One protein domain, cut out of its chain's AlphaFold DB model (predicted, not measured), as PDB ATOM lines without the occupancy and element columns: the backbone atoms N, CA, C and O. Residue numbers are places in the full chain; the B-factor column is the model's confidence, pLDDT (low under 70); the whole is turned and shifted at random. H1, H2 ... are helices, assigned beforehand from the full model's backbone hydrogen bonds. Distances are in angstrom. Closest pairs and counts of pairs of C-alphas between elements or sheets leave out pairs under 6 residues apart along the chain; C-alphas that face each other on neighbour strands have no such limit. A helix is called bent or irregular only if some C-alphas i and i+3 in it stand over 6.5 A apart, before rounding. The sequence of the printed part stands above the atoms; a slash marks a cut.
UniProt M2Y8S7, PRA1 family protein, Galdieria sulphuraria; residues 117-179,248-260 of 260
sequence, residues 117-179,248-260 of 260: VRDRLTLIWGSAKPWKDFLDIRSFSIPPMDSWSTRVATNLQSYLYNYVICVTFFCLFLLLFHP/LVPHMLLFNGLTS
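What this domain is: This is residues 117 to 179 and 248 to 260 of the 260 residues of the protein "PRA1 family protein" of Galdieria sulphuraria (UniProt M2Y8S7). One long helix, H3, turns a corner and makes an L of two arms, H3a and H3b; the short helix H4 sits in the angle of the L and packs on H3a. H1 meets the start of H3b from outside the corner, while the free end of H3b, residues 168 to 177, and residues 117 to 122 of H1 stick out. The printed part has 76 residues with four named helices, in the order H1, H2, H3, H4, and no named strand; its class is all helix. The whole is loose, with a radius of gyration of the C-alphas of 14.3 A and spans of 42 by 31 by 21 A.

How they stand to each other: H1 is residues 117 to 127, and H2, residues 131 to 134, is apart from it. Helix H3, residues 145 to 177, was assigned as one helix by its hydrogen bonds but is bent: C-alphas 158 and 161 are 8.3 A apart. Its arms, H3a, residues 145 to 158, and H3b, residues 161 to 177, are about perpendicular, at 83 degrees. H3a is itself irregular, with C-alphas 146 and 149 7.3 A apart. H1 and H3b only just touch, with 3 pairs of C-alphas within 8 A, and only at their ends; of H3b, residue 161 alone takes part. Their closest C-alphas, of Ile 124 and Tyr 161, are 6.4 A apart, and they run opposite ways at a steep tilt of 59 degrees. H2 is close to H3b but not clearly touching, the C-alphas of Trp 131 and Asn 162 being closest at 7.8 A. H4, residues 248 to 254, touches H3a, closest at the C-alphas of Val 152 and Met 252, 5.0 A; they run opposite ways at a steep tilt of 53 degrees. H4 is close to H3b but not clearly touching, with the C-alphas of Tyr 163 and Leu 248 closest at 7.1 A. H1 and H4 are apart. Every O i to N i+4 pair is within hydrogen-bond range in H1, H3b and H4, and 8 of 10 are in H3a; H2 is too short for such a pair.

Where its parts are: H1 begins at C-alpha 117, (16.951, -11.824, 25.518), and is 15.3 A long. H3a is 20.5 A long and H3b 24.5 A, from C-alpha 161 at (19.934, -27.545, 22.750). H4, 10.0 A long, ends at C-alpha 254, (19.351, -45.450, 19.723).

The domain as a whole: The two C-alphas farthest apart, of Pro 179 and Ser 260, are 45.0 A apart. Residues 180 to 247 are not printed, and C-alphas 179 and 248 are 25.7 A apart across the cut. The link from H1 to H2 is tight, and that from H2 to H3 is short. Mean pLDDT of the printed part is 85.9; residues 257 to 260 are under 70.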
ATOM      1  N   VAL A 117      17.821 -10.664  25.804       84.94
ATOM      2  CA  VAL A 117      16.951 -11.824  25.518       84.94
ATOM      3  C   VAL A 117      17.135 -12.330  24.084       84.94
ATOM      4  O   VAL A 117      17.156 -13.536  23.854       84.94
ATOM      5  N   ARG A 118      17.304 -11.419  23.116       85.94
ATOM      6  CA  ARG A 118      17.548 -11.784  21.713       85.94
ATOM      7  C   ARG A 118      18.857 -12.547  21.549       85.94
ATOM      8  O   ARG A 118      18.833 -13.611  20.947       85.94
ATOM      9  N   ASP A 119      19.943 -12.058  22.140       86.06
ATOM     10  CA  ASP A 119      21.261 -12.688  22.030       86.06
ATOM     11  C   ASP A 119      21.262 -14.083  22.657       86.06
ATOM     12  O   ASP A 119      21.814 -15.018  22.084       86.06
ATOM     13  N   ARG A 120      20.552 -14.262  23.780       84.00
ATOM     14  CA  ARG A 120      20.354 -15.578  24.409       84.00
ATOM     15  C   ARG A 120      19.618 -16.546  23.488       84.00
ATOM     16  O   ARG A 120      20.038 -17.691  23.348       84.00
ATOM     17  N   LEU A 121      18.546 -16.096  22.835       85.75
ATOM     18  CA  LEU A 121      17.809 -16.920  21.874       85.75
ATOM     19  C   LEU A 121      18.660 -17.255  20.648       85.75
ATOM     20  O   LEU A 121      18.661 -18.401  20.205       85.75
ATOM     21  N   THR A 122      19.413 -16.285  20.126       87.44
ATOM     22  CA  THR A 122      20.341 -16.502  19.013       87.44
ATOM     23  C   THR A 122      21.439 -17.490  19.393       87.44
ATOM     24  O   THR A 122      21.772 -18.348  18.582       87.44
ATOM     25  N   LEU A 123      21.947 -17.434  20.626       85.44
ATOM     26  CA  LEU A 123      22.947 -18.371  21.131       85.44
ATOM     27  C   LEU A 123      22.367 -19.778  21.280       85.44
ATOM     28  O   LEU A 123      22.962 -20.728  20.791       85.44
ATOM     29  N   ILE A 124      21.181 -19.928  21.873       84.75
ATOM     30  CA  ILE A 124      20.508 -21.234  21.983       84.75
ATOM     31  C   ILE A 124      20.258 -21.833  20.594       84.75
ATOM     32  O   ILE A 124      20.520 -23.013  20.369       84.75
ATOM     33  N   TRP A 125      19.774 -21.022  19.651       85.12
ATOM     34  CA  TRP A 125      19.489 -21.475  18.292       85.12
ATOM     35  C   TRP A 125      20.762 -21.794  17.500       85.12
ATOM     36  O   TRP A 125      20.795 -22.776  16.767       85.12
ATOM     37  N   GLY A 126      21.816 -20.990  17.662       83.38
ATOM     38  CA  GLY A 126      23.111 -21.191  17.010       83.38
ATOM     39  C   GLY A 126      23.905 -22.369  17.577       83.38
ATOM     40  O   GLY A 126      24.656 -23.005  16.842       83.38
ATOM     41  N   SER A 127      23.709 -22.693  18.855       86.00
ATOM     42  CA  SER A 127      24.323 -23.851  19.513       86.00
ATOM     43  C   SER A 127      23.575 -25.163  19.251       86.00
ATOM     44  O   SER A 127      24.107 -26.239  19.533       86.00
ATOM     45  N   ALA A 128      22.353 -25.107  18.712       87.94
ATOM     46  CA  ALA A 128      21.629 -26.296  18.280       87.94
ATOM     47  C   ALA A 128      22.281 -26.905  17.030       87.94
ATOM     48  O   ALA A 128      22.641 -26.212  16.077       87.94
ATOM     49  N   LYS A 129      22.410 -28.233  17.012       88.56
ATOM     50  CA  LYS A 129      22.904 -28.963  15.842       88.56
ATOM     51  C   LYS A 129      21.874 -28.912  14.706       88.56
ATOM     52  O   LYS A 129      20.673 -28.784  14.974       88.56
ATOM     53  N   PRO A 130      22.308 -29.066  13.441       91.19
ATOM     54  CA  PRO A 130      21.397 -29.115  12.306       91.19
ATOM     55  C   PRO A 130      20.301 -30.169  12.501       91.19
ATOM     56  O   PRO A 130      20.572 -31.341  12.759       91.19
ATOM     57  N   TRP A 131      19.043 -29.763  12.325       89.69
ATOM     58  CA  TRP A 131      17.882 -30.645  12.490       89.69
ATOM     59  C   TRP A 131      17.886 -31.850  11.549       89.69
ATOM     60  O   TRP A 131      17.326 -32.887  11.885       89.69
ATOM     61  N   LYS A 132      18.531 -31.723  10.384       89.00
ATOM     62  CA  LYS A 132      18.702 -32.830   9.438       89.00
ATOM     63  C   LYS A 132      19.469 -33.993  10.069       89.00
ATOM     64  O   LYS A 132      19.084 -35.135   9.856       89.00
ATOM     65  N   ASP A 133      20.506 -33.688  10.844       86.75
ATOM     66  CA  ASP A 133      21.341 -34.704  11.480       86.75
ATOM     67  C   ASP A 133      20.607 -35.300  12.684       86.75
ATOM     68  O   ASP A 133      20.593 -36.511  12.860       86.75
ATOM     69  N   PHE A 134      19.915 -34.460  13.462       87.69
ATOM     70  CA  PHE A 134      19.090 -34.893  14.598       87.69
ATOM     71  C   PHE A 134      17.927 -35.813  14.181       87.69
ATOM     72  O   PHE A 134      17.573 -36.752  14.882       87.69
ATOM     73  N   LEU A 135      17.310 -35.566  13.025       88.25
ATOM     74  CA  LEU A 135      16.165 -36.340  12.537       88.25
ATOM     75  C   LEU A 135      16.558 -37.453  11.554       88.25
ATOM     76  O   LEU A 135      15.683 -37.996  10.872       88.25
ATOM     77  N   ASP A 136      17.841 -37.816  11.457       88.31
ATOM     78  CA  ASP A 136      18.259 -38.908  10.580       88.31
ATOM     79  C   ASP A 136      17.885 -40.277  11.166       88.31
ATOM     80  O   ASP A 136      18.638 -40.914  11.905       88.31
ATOM     81  N   ILE A 137      16.707 -40.762  10.768       84.88
ATOM     82  CA  ILE A 137      16.144 -42.060  11.164       84.88
ATOM     83  C   ILE A 137      17.083 -43.222  10.787       84.88
ATOM     84  O   ILE A 137      17.065 -44.267  11.435       84.88
ATOM     85  N   ARG A 138      17.939 -43.061   9.767       85.56
ATOM     86  CA  ARG A 138      18.859 -44.123   9.322       85.56
ATOM     87  C   ARG A 138      19.987 -44.385  10.313       85.56
ATOM     88  O   ARG A 138      20.573 -45.463  10.287       85.56
ATOM     89  N   SER A 139      20.280 -43.421  11.180       83.56
ATOM     90  CA  SER A 139      21.346 -43.520  12.176       83.56
ATOM     91  C   SER A 139      20.914 -44.244  13.462       83.56
ATOM     92  O   SER A 139      21.726 -44.434  14.370       83.56
ATOM     93  N   PHE A 140      19.652 -44.677  13.561       85.94
ATOM     94  CA  PHE A 140      19.142 -45.398  14.723       85.94
ATOM     95  C   PHE A 140      19.642 -46.848  14.718       85.94
ATOM     96  O   PHE A 140      19.355 -47.627  13.810       85.94
ATOM     97  N   SER A 141      20.375 -47.231  15.761       87.12
ATOM     98  CA  SER A 141      20.889 -48.585  15.968       87.12
ATOM     99  C   SER A 141      20.744 -48.994  17.428       87.12
ATOM    100  O   SER A 141      20.975 -48.194  18.333       87.12
ATOM    101  N   ILE A 142      20.381 -50.255  17.670       85.81
ATOM    102  CA  ILE A 142      20.265 -50.790  19.030       85.81
ATOM    103  C   ILE A 142      21.679 -51.083  19.552       85.81
ATOM    104  O   ILE A 142      22.356 -51.947  18.988       85.81
ATOM    105  N   PRO A 143      22.145 -50.393  20.607       85.12
ATOM    106  CA  PRO A 143      23.450 -50.664  21.185       85.12
ATOM    107  C   PRO A 143      23.436 -51.920  22.066       85.12
ATOM    108  O   PRO A 143      22.397 -52.237  22.657       85.12
ATOM    109  N   PRO A 144      24.589 -52.581  22.265       87.56
ATOM    110  CA  PRO A 144      24.749 -53.526  23.365       87.56
ATOM    111  C   PRO A 144      24.589 -52.809  24.722       87.56
ATOM    112  O   PRO A 144      24.910 -51.623  24.849       87.56
ATOM    113  N   MET A 145      24.029 -53.509  25.719       85.75
ATOM    114  CA  MET A 145      23.563 -52.924  26.994       85.75
ATOM    115  C   MET A 145      24.653 -52.186  27.786       85.75
ATOM    116  O   MET A 145      24.366 -51.225  28.494       85.75
ATOM    117  N   ASP A 146      25.904 -52.613  27.647       87.06
ATOM    118  CA  ASP A 146      27.090 -52.010  28.261       87.06
ATOM    119  C   ASP A 146      27.404 -50.601  27.729       87.06
ATOM    120  O   ASP A 146      27.970 -49.776  28.442       87.06
ATOM    121  N   SER A 147      26.988 -50.295  26.499       85.31
ATOM    122  CA  SER A 147      27.243 -49.007  25.842       85.31
ATOM    123  C   SER A 147      26.113 -47.979  25.993       85.31
ATOM    124  O   SER A 147      26.256 -46.838  25.545       85.31
ATOM    125  N   TRP A 148      24.995 -48.342  26.635       85.62
ATOM    126  CA  TRP A 148      23.807 -47.479  26.736       85.62
ATOM    127  C   TRP A 148      24.085 -46.175  27.480       85.62
ATOM    128  O   TRP A 148      23.749 -45.103  26.986       85.62
ATOM    129  N   SER A 149      24.740 -46.250  28.642       86.00
ATOM    130  CA  SER A 149      25.065 -45.069  29.452       86.00
ATOM    131  C   SER A 149      25.971 -44.092  28.701       86.00
ATOM    132  O   SER A 149      25.732 -42.885  28.713       86.00
ATOM    133  N   THR A 150      26.966 -44.622  27.987       85.81
ATOM    134  CA  THR A 150      27.916 -43.828  27.197       85.81
ATOM    135  C   THR A 150      27.215 -43.129  26.035       85.81
ATOM    136  O   THR A 150      27.450 -41.944  25.795       85.81
ATOM    137  N   ARG A 151      26.304 -43.823  25.341       86.31
ATOM    138  CA  ARG A 151      25.511 -43.233  24.253       86.31
ATOM    139  C   ARG A 151      24.568 -42.150  24.745       86.31
ATOM    140  O   ARG A 151      24.547 -41.079  24.151       86.31
ATOM    141  N   VAL A 152      23.861 -42.383  25.851       88.06
ATOM    142  CA  VAL A 152      22.986 -41.365  26.450       88.06
ATOM    143  C   VAL A 152      23.788 -40.122  26.806       88.06
ATOM    144  O   VAL A 152      23.394 -39.036  26.403       88.06
ATOM    145  N   ALA A 153      24.927 -40.265  27.491       86.88
ATOM    146  CA  ALA A 153      25.765 -39.125  27.863       86.88
ATOM    147  C   ALA A 153      26.266 -38.351  26.631       86.88
ATOM    148  O   ALA A 153      26.120 -37.131  26.560       86.88
ATOM    149  N   THR A 154      26.778 -39.066  25.625       86.81
ATOM    150  CA  THR A 154      27.327 -38.466  24.399       86.81
ATOM    151  C   THR A 154      26.246 -37.752  23.582       86.81
ATOM    152  O   THR A 154      26.428 -36.607  23.160       86.81
ATOM    153  N   ASN A 155      25.092 -38.396  23.393       90.19
ATOM    154  CA  ASN A 155      23.962 -37.827  22.662       90.19
ATOM    155  C   ASN A 155      23.331 -36.660  23.426       90.19
ATOM    156  O   ASN A 155      22.941 -35.675  22.801       90.19
ATOM    157  N   LEU A 156      23.240 -36.746  24.759       87.62
ATOM    158  CA  LEU A 156      22.742 -35.668  25.612       87.62
ATOM    159  C   LEU A 156      23.610 -34.420  25.480       87.62
ATOM    160  O   LEU A 156      23.075 -33.345  25.240       87.62
ATOM    161  N   GLN A 157      24.932 -34.568  25.571       85.75
ATOM    162  CA  GLN A 157      25.868 -33.451  25.452       85.75
ATOM    163  C   GLN A 157      25.866 -32.840  24.044       85.75
ATOM    164  O   GLN A 157      25.914 -31.624  23.887       85.75
ATOM    165  N   SER A 158      25.770 -33.678  23.012       86.19
ATOM    166  CA  SER A 158      25.872 -33.227  21.620       86.19
ATOM    167  C   SER A 158      24.612 -32.537  21.101       86.19
ATOM    168  O   SER A 158      24.711 -31.644  20.262       86.19
ATOM    169  N   TYR A 159      23.437 -32.942  21.591       89.19
ATOM    170  CA  TYR A 159      22.135 -32.460  21.117       89.19
ATOM    171  C   TYR A 159      21.312 -31.770  22.209       89.19
ATOM    172  O   TYR A 159      20.101 -31.610  22.053       89.19
ATOM    173  N   LEU A 160      21.948 -31.333  23.302       88.88
ATOM    174  CA  LEU A 160      21.272 -30.714  24.442       88.88
ATOM    175  C   LEU A 160      20.295 -29.616  24.012       88.88
ATOM    176  O   LEU A 160      19.122 -29.654  24.374       88.88
ATOM    177  N   TYR A 161      20.759 -28.665  23.198       89.38
ATOM    178  CA  TYR A 161      19.934 -27.545  22.750       89.38
ATOM    179  C   TYR A 161      18.780 -27.985  21.841       89.38
ATOM    180  O   TYR A 161      17.682 -27.450  21.967       89.38
ATOM    181  N   ASN A 162      18.966 -29.004  20.993       92.88
ATOM    182  CA  ASN A 162      17.865 -29.591  20.222       92.88
ATOM    183  C   ASN A 162      16.809 -30.202  21.152       92.88
ATOM    184  O   ASN A 162      15.619 -29.971  20.950       92.88
ATOM    185  N   TYR A 163      17.221 -30.925  22.200       91.62
ATOM    186  CA  TYR A 163      16.285 -31.470  23.186       91.62
ATOM    187  C   TYR A 163      15.554 -30.375  23.956       91.62
ATOM    188  O   TYR A 163      14.342 -30.474  24.119       91.62
ATOM    189  N   VAL A 164      16.253 -29.319  24.383       90.00
ATOM    190  CA  VAL A 164      15.633 -28.159  25.040       90.00
ATOM    191  C   VAL A 164      14.574 -27.545  24.127       90.00
ATOM    192  O   VAL A 164      13.437 -27.380  24.556       90.00
ATOM    193  N   ILE A 165      14.898 -27.298  22.852       90.75
ATOM    194  CA  ILE A 165      13.943 -26.749  21.879       90.75
ATOM    195  C   ILE A 165      12.740 -27.688  21.696       90.75
ATOM    196  O   ILE A 165      11.603 -27.219  21.716       90.75
ATOM    197  N   CYS A 166      12.955 -29.003  21.575       92.31
ATOM    198  CA  CYS A 166      11.876 -29.990  21.476       92.31
ATOM    199  C   CYS A 166      10.965 -29.983  22.711       92.31
ATOM    200  O   CYS A 166       9.746 -29.932  22.571       92.31
ATOM    201  N   VAL A 167      11.535 -30.012  23.921       91.00
ATOM    202  CA  VAL A 167      10.766 -29.978  25.176       91.00
ATOM    203  C   VAL A 167       9.978 -28.678  25.283       91.00
ATOM    204  O   VAL A 167       8.792 -28.718  25.603       91.00
ATOM    205  N   THR A 168      10.592 -27.534  24.974       89.06
ATOM    206  CA  THR A 168       9.899 -26.239  24.951       89.06
ATOM    207  C   THR A 168       8.756 -26.248  23.939       89.06
ATOM    208  O   THR A 168       7.650 -25.831  24.275       89.06
ATOM    209  N   PHE A 169       8.982 -26.767  22.732       92.25
ATOM    210  CA  PHE A 169       7.952 -26.873  21.703       92.25
ATOM    211  C   PHE A 169       6.779 -27.753  22.152       92.25
ATOM    212  O   PHE A 169       5.631 -27.325  22.057       92.25
ATOM    213  N   PHE A 170       7.046 -28.946  22.693       91.50
ATOM    214  CA  PHE A 170       5.994 -29.829  23.202       91.50
ATOM    215  C   PHE A 170       5.260 -29.230  24.397       91.50
ATOM    216  O   PHE A 170       4.043 -29.349  24.470       91.50
ATOM    217  N   CYS A 171       5.967 -28.550  25.299       88.38
ATOM    218  CA  CYS A 171       5.360 -27.853  26.428       88.38
ATOM    219  C   CYS A 171       4.376 -26.781  25.948       88.38
ATOM    220  O   CYS A 171       3.224 -26.771  26.378       88.38
ATOM    221  N   LEU A 172       4.794 -25.936  24.996       87.88
ATOM    222  CA  LEU A 172       3.914 -24.939  24.389       87.88
ATOM    223  C   LEU A 172       2.729 -25.607  23.691       87.88
ATOM    224  O   LEU A 172       1.590 -25.227  23.933       87.88
ATOM    225  N   PHE A 173       2.975 -26.632  22.876       90.88
ATOM    226  CA  PHE A 173       1.921 -27.344  22.160       90.88
ATOM    227  C   PHE A 173       0.889 -27.934  23.127       90.88
ATOM    228  O   PHE A 173      -0.292 -27.643  22.991       90.88
ATOM    229  N   LEU A 174       1.316 -28.678  24.150       87.88
ATOM    230  CA  LEU A 174       0.427 -29.239  25.170       87.88
ATOM    231  C   LEU A 174      -0.346 -28.148  25.910       87.88
ATOM    232  O   LEU A 174      -1.553 -28.281  26.104       87.88
ATOM    233  N   LEU A 175       0.314 -27.046  26.266       84.00
ATOM    234  CA  LEU A 175      -0.348 -25.917  26.905       84.00
ATOM    235  C   LEU A 175      -1.468 -25.344  26.021       84.00
ATOM    236  O   LEU A 175      -2.527 -25.012  26.543       84.00
ATOM    237  N   LEU A 176      -1.287 -25.296  24.694       87.44
ATOM    238  CA  LEU A 176      -2.323 -24.853  23.755       87.44
ATOM    239  C   LEU A 176      -3.568 -25.763  23.750       87.44
ATOM    240  O   LEU A 176      -4.675 -25.265  23.549       87.44
ATOM    241  N   PHE A 177      -3.414 -27.072  23.978       87.81
ATOM    242  CA  PHE A 177      -4.539 -28.024  24.011       87.81
ATOM    243  C   PHE A 177      -5.227 -28.125  25.372       87.81
ATOM    244  O   PHE A 177      -6.316 -28.693  25.465       87.81
ATOM    245  N   HIS A 178      -4.636 -27.546  26.416       84.12
ATOM    246  CA  HIS A 178      -5.173 -27.559  27.770       84.12
ATOM    247  C   HIS A 178      -5.690 -26.161  28.142       84.12
ATOM    248  O   HIS A 178      -4.955 -25.373  28.741       84.12
ATOM    249  N   PRO A 179      -6.963 -25.818  27.843       83.94
ATOM    250  CA  PRO A 179      -7.497 -24.465  28.053       83.94
ATOM    251  C   PRO A 179      -7.420 -24.008  29.518       83.94
ATOM    252  O   PRO A 179      -7.221 -22.826  29.792       83.94
ATOM    253  N   LEU A 248      12.387 -38.456  23.279       90.25
ATOM    254  CA  LEU A 248      13.775 -38.120  23.589       90.25
ATOM    255  C   LEU A 248      14.564 -39.337  24.063       90.25
ATOM    256  O   LEU A 248      15.717 -39.478  23.672       90.25
ATOM    257  N   VAL A 249      13.964 -40.239  24.849       89.06
ATOM    258  CA  VAL A 249      14.678 -41.429  25.347       89.06
ATOM    259  C   VAL A 249      15.091 -42.356  24.198       89.06
ATOM    260  O   VAL A 249      16.262 -42.738  24.162       89.06
ATOM    261  N   PRO A 250      14.227 -42.675  23.210       90.31
ATOM    262  CA  PRO A 250      14.659 -43.441  22.046       90.31
ATOM    263  C   PRO A 250      15.749 -42.737  21.248       90.31
ATOM    264  O   PRO A 250      16.703 -43.395  20.845       90.31
ATOM    265  N   HIS A 251      15.658 -41.417  21.059       90.75
ATOM    266  CA  HIS A 251      16.714 -40.671  20.378       90.75
ATOM    267  C   HIS A 251      18.039 -40.771  21.149       90.75
ATOM    268  O   HIS A 251      19.051 -41.178  20.593       90.75
ATOM    269  N   MET A 252      18.043 -40.504  22.456       88.31
ATOM    270  CA  MET A 252      19.251 -40.574  23.285       88.31
ATOM    271  C   MET A 252      19.883 -41.971  23.312       88.31
ATOM    272  O   MET A 252      21.108 -42.076  23.317       88.31
ATOM    273  N   LEU A 253      19.077 -43.036  23.323       89.12
ATOM    274  CA  LEU A 253      19.568 -44.416  23.403       89.12
ATOM    275  C   LEU A 253      20.004 -44.987  22.049       89.12
ATOM    276  O   LEU A 253      21.012 -45.690  21.972       89.12
ATOM    277  N   LEU A 254      19.226 -44.739  20.996       86.88
ATOM    278  CA  LEU A 254      19.351 -45.450  19.723       86.88
ATOM    279  C   LEU A 254      20.118 -44.654  18.668       86.88
ATOM    280  O   LEU A 254      20.669 -45.254  17.745       86.88
ATOM    281  N   PHE A 255      20.170 -43.327  18.773       86.00
ATOM    282  CA  PHE A 255      20.857 -42.498  17.791       86.00
ATOM    283  C   PHE A 255      22.369 -42.762  17.807       86.00
ATOM    284  O   PHE A 255      23.007 -42.716  18.862       86.00
ATOM    285  N   ASN A 256      22.944 -43.052  16.636       82.50
ATOM    286  CA  ASN A 256      24.361 -43.394  16.473       82.50
ATOM    287  C   ASN A 256      25.124 -42.439  15.537       82.50
ATOM    288  O   ASN A 256      26.241 -42.747  15.132       82.50
ATOM    289  N   GLY A 257      24.556 -41.279  15.199       68.94
ATOM    290  CA  GLY A 257      25.134 -40.340  14.226       68.94
ATOM    291  C   GLY A 257      26.446 -39.653  14.637       68.94
ATOM    292  O   GLY A 257      26.949 -38.832  13.884       68.94
ATOM    293  N   LEU A 258      27.005 -39.962  15.812       62.75
ATOM    294  CA  LEU A 258      28.262 -39.383  16.312       62.75
ATOM    295  C   LEU A 258      29.459 -40.346  16.245       62.75
ATOM    296  O   LEU A 258      30.565 -39.946  16.598       62.75
ATOM    297  N   THR A 259      29.258 -41.606  15.840       53.25
ATOM    298  CA  THR A 259      30.340 -42.614  15.758       53.25
ATOM    299  C   THR A 259      30.755 -42.977  14.329       53.25
ATOM    300  O   THR A 259      31.588 -43.867  14.155       53.25
ATOM    301  N   SER A 260      30.181 -42.313  13.319       44.94
ATOM    302  CA  SER A 260      30.485 -42.510  11.893       44.94
ATOM    303  C   SER A 260      31.497 -41.507  11.363       44.94
ATOM    304  O   SER A 260      31.261 -40.302  11.607       44.94
TER     305      SER A 260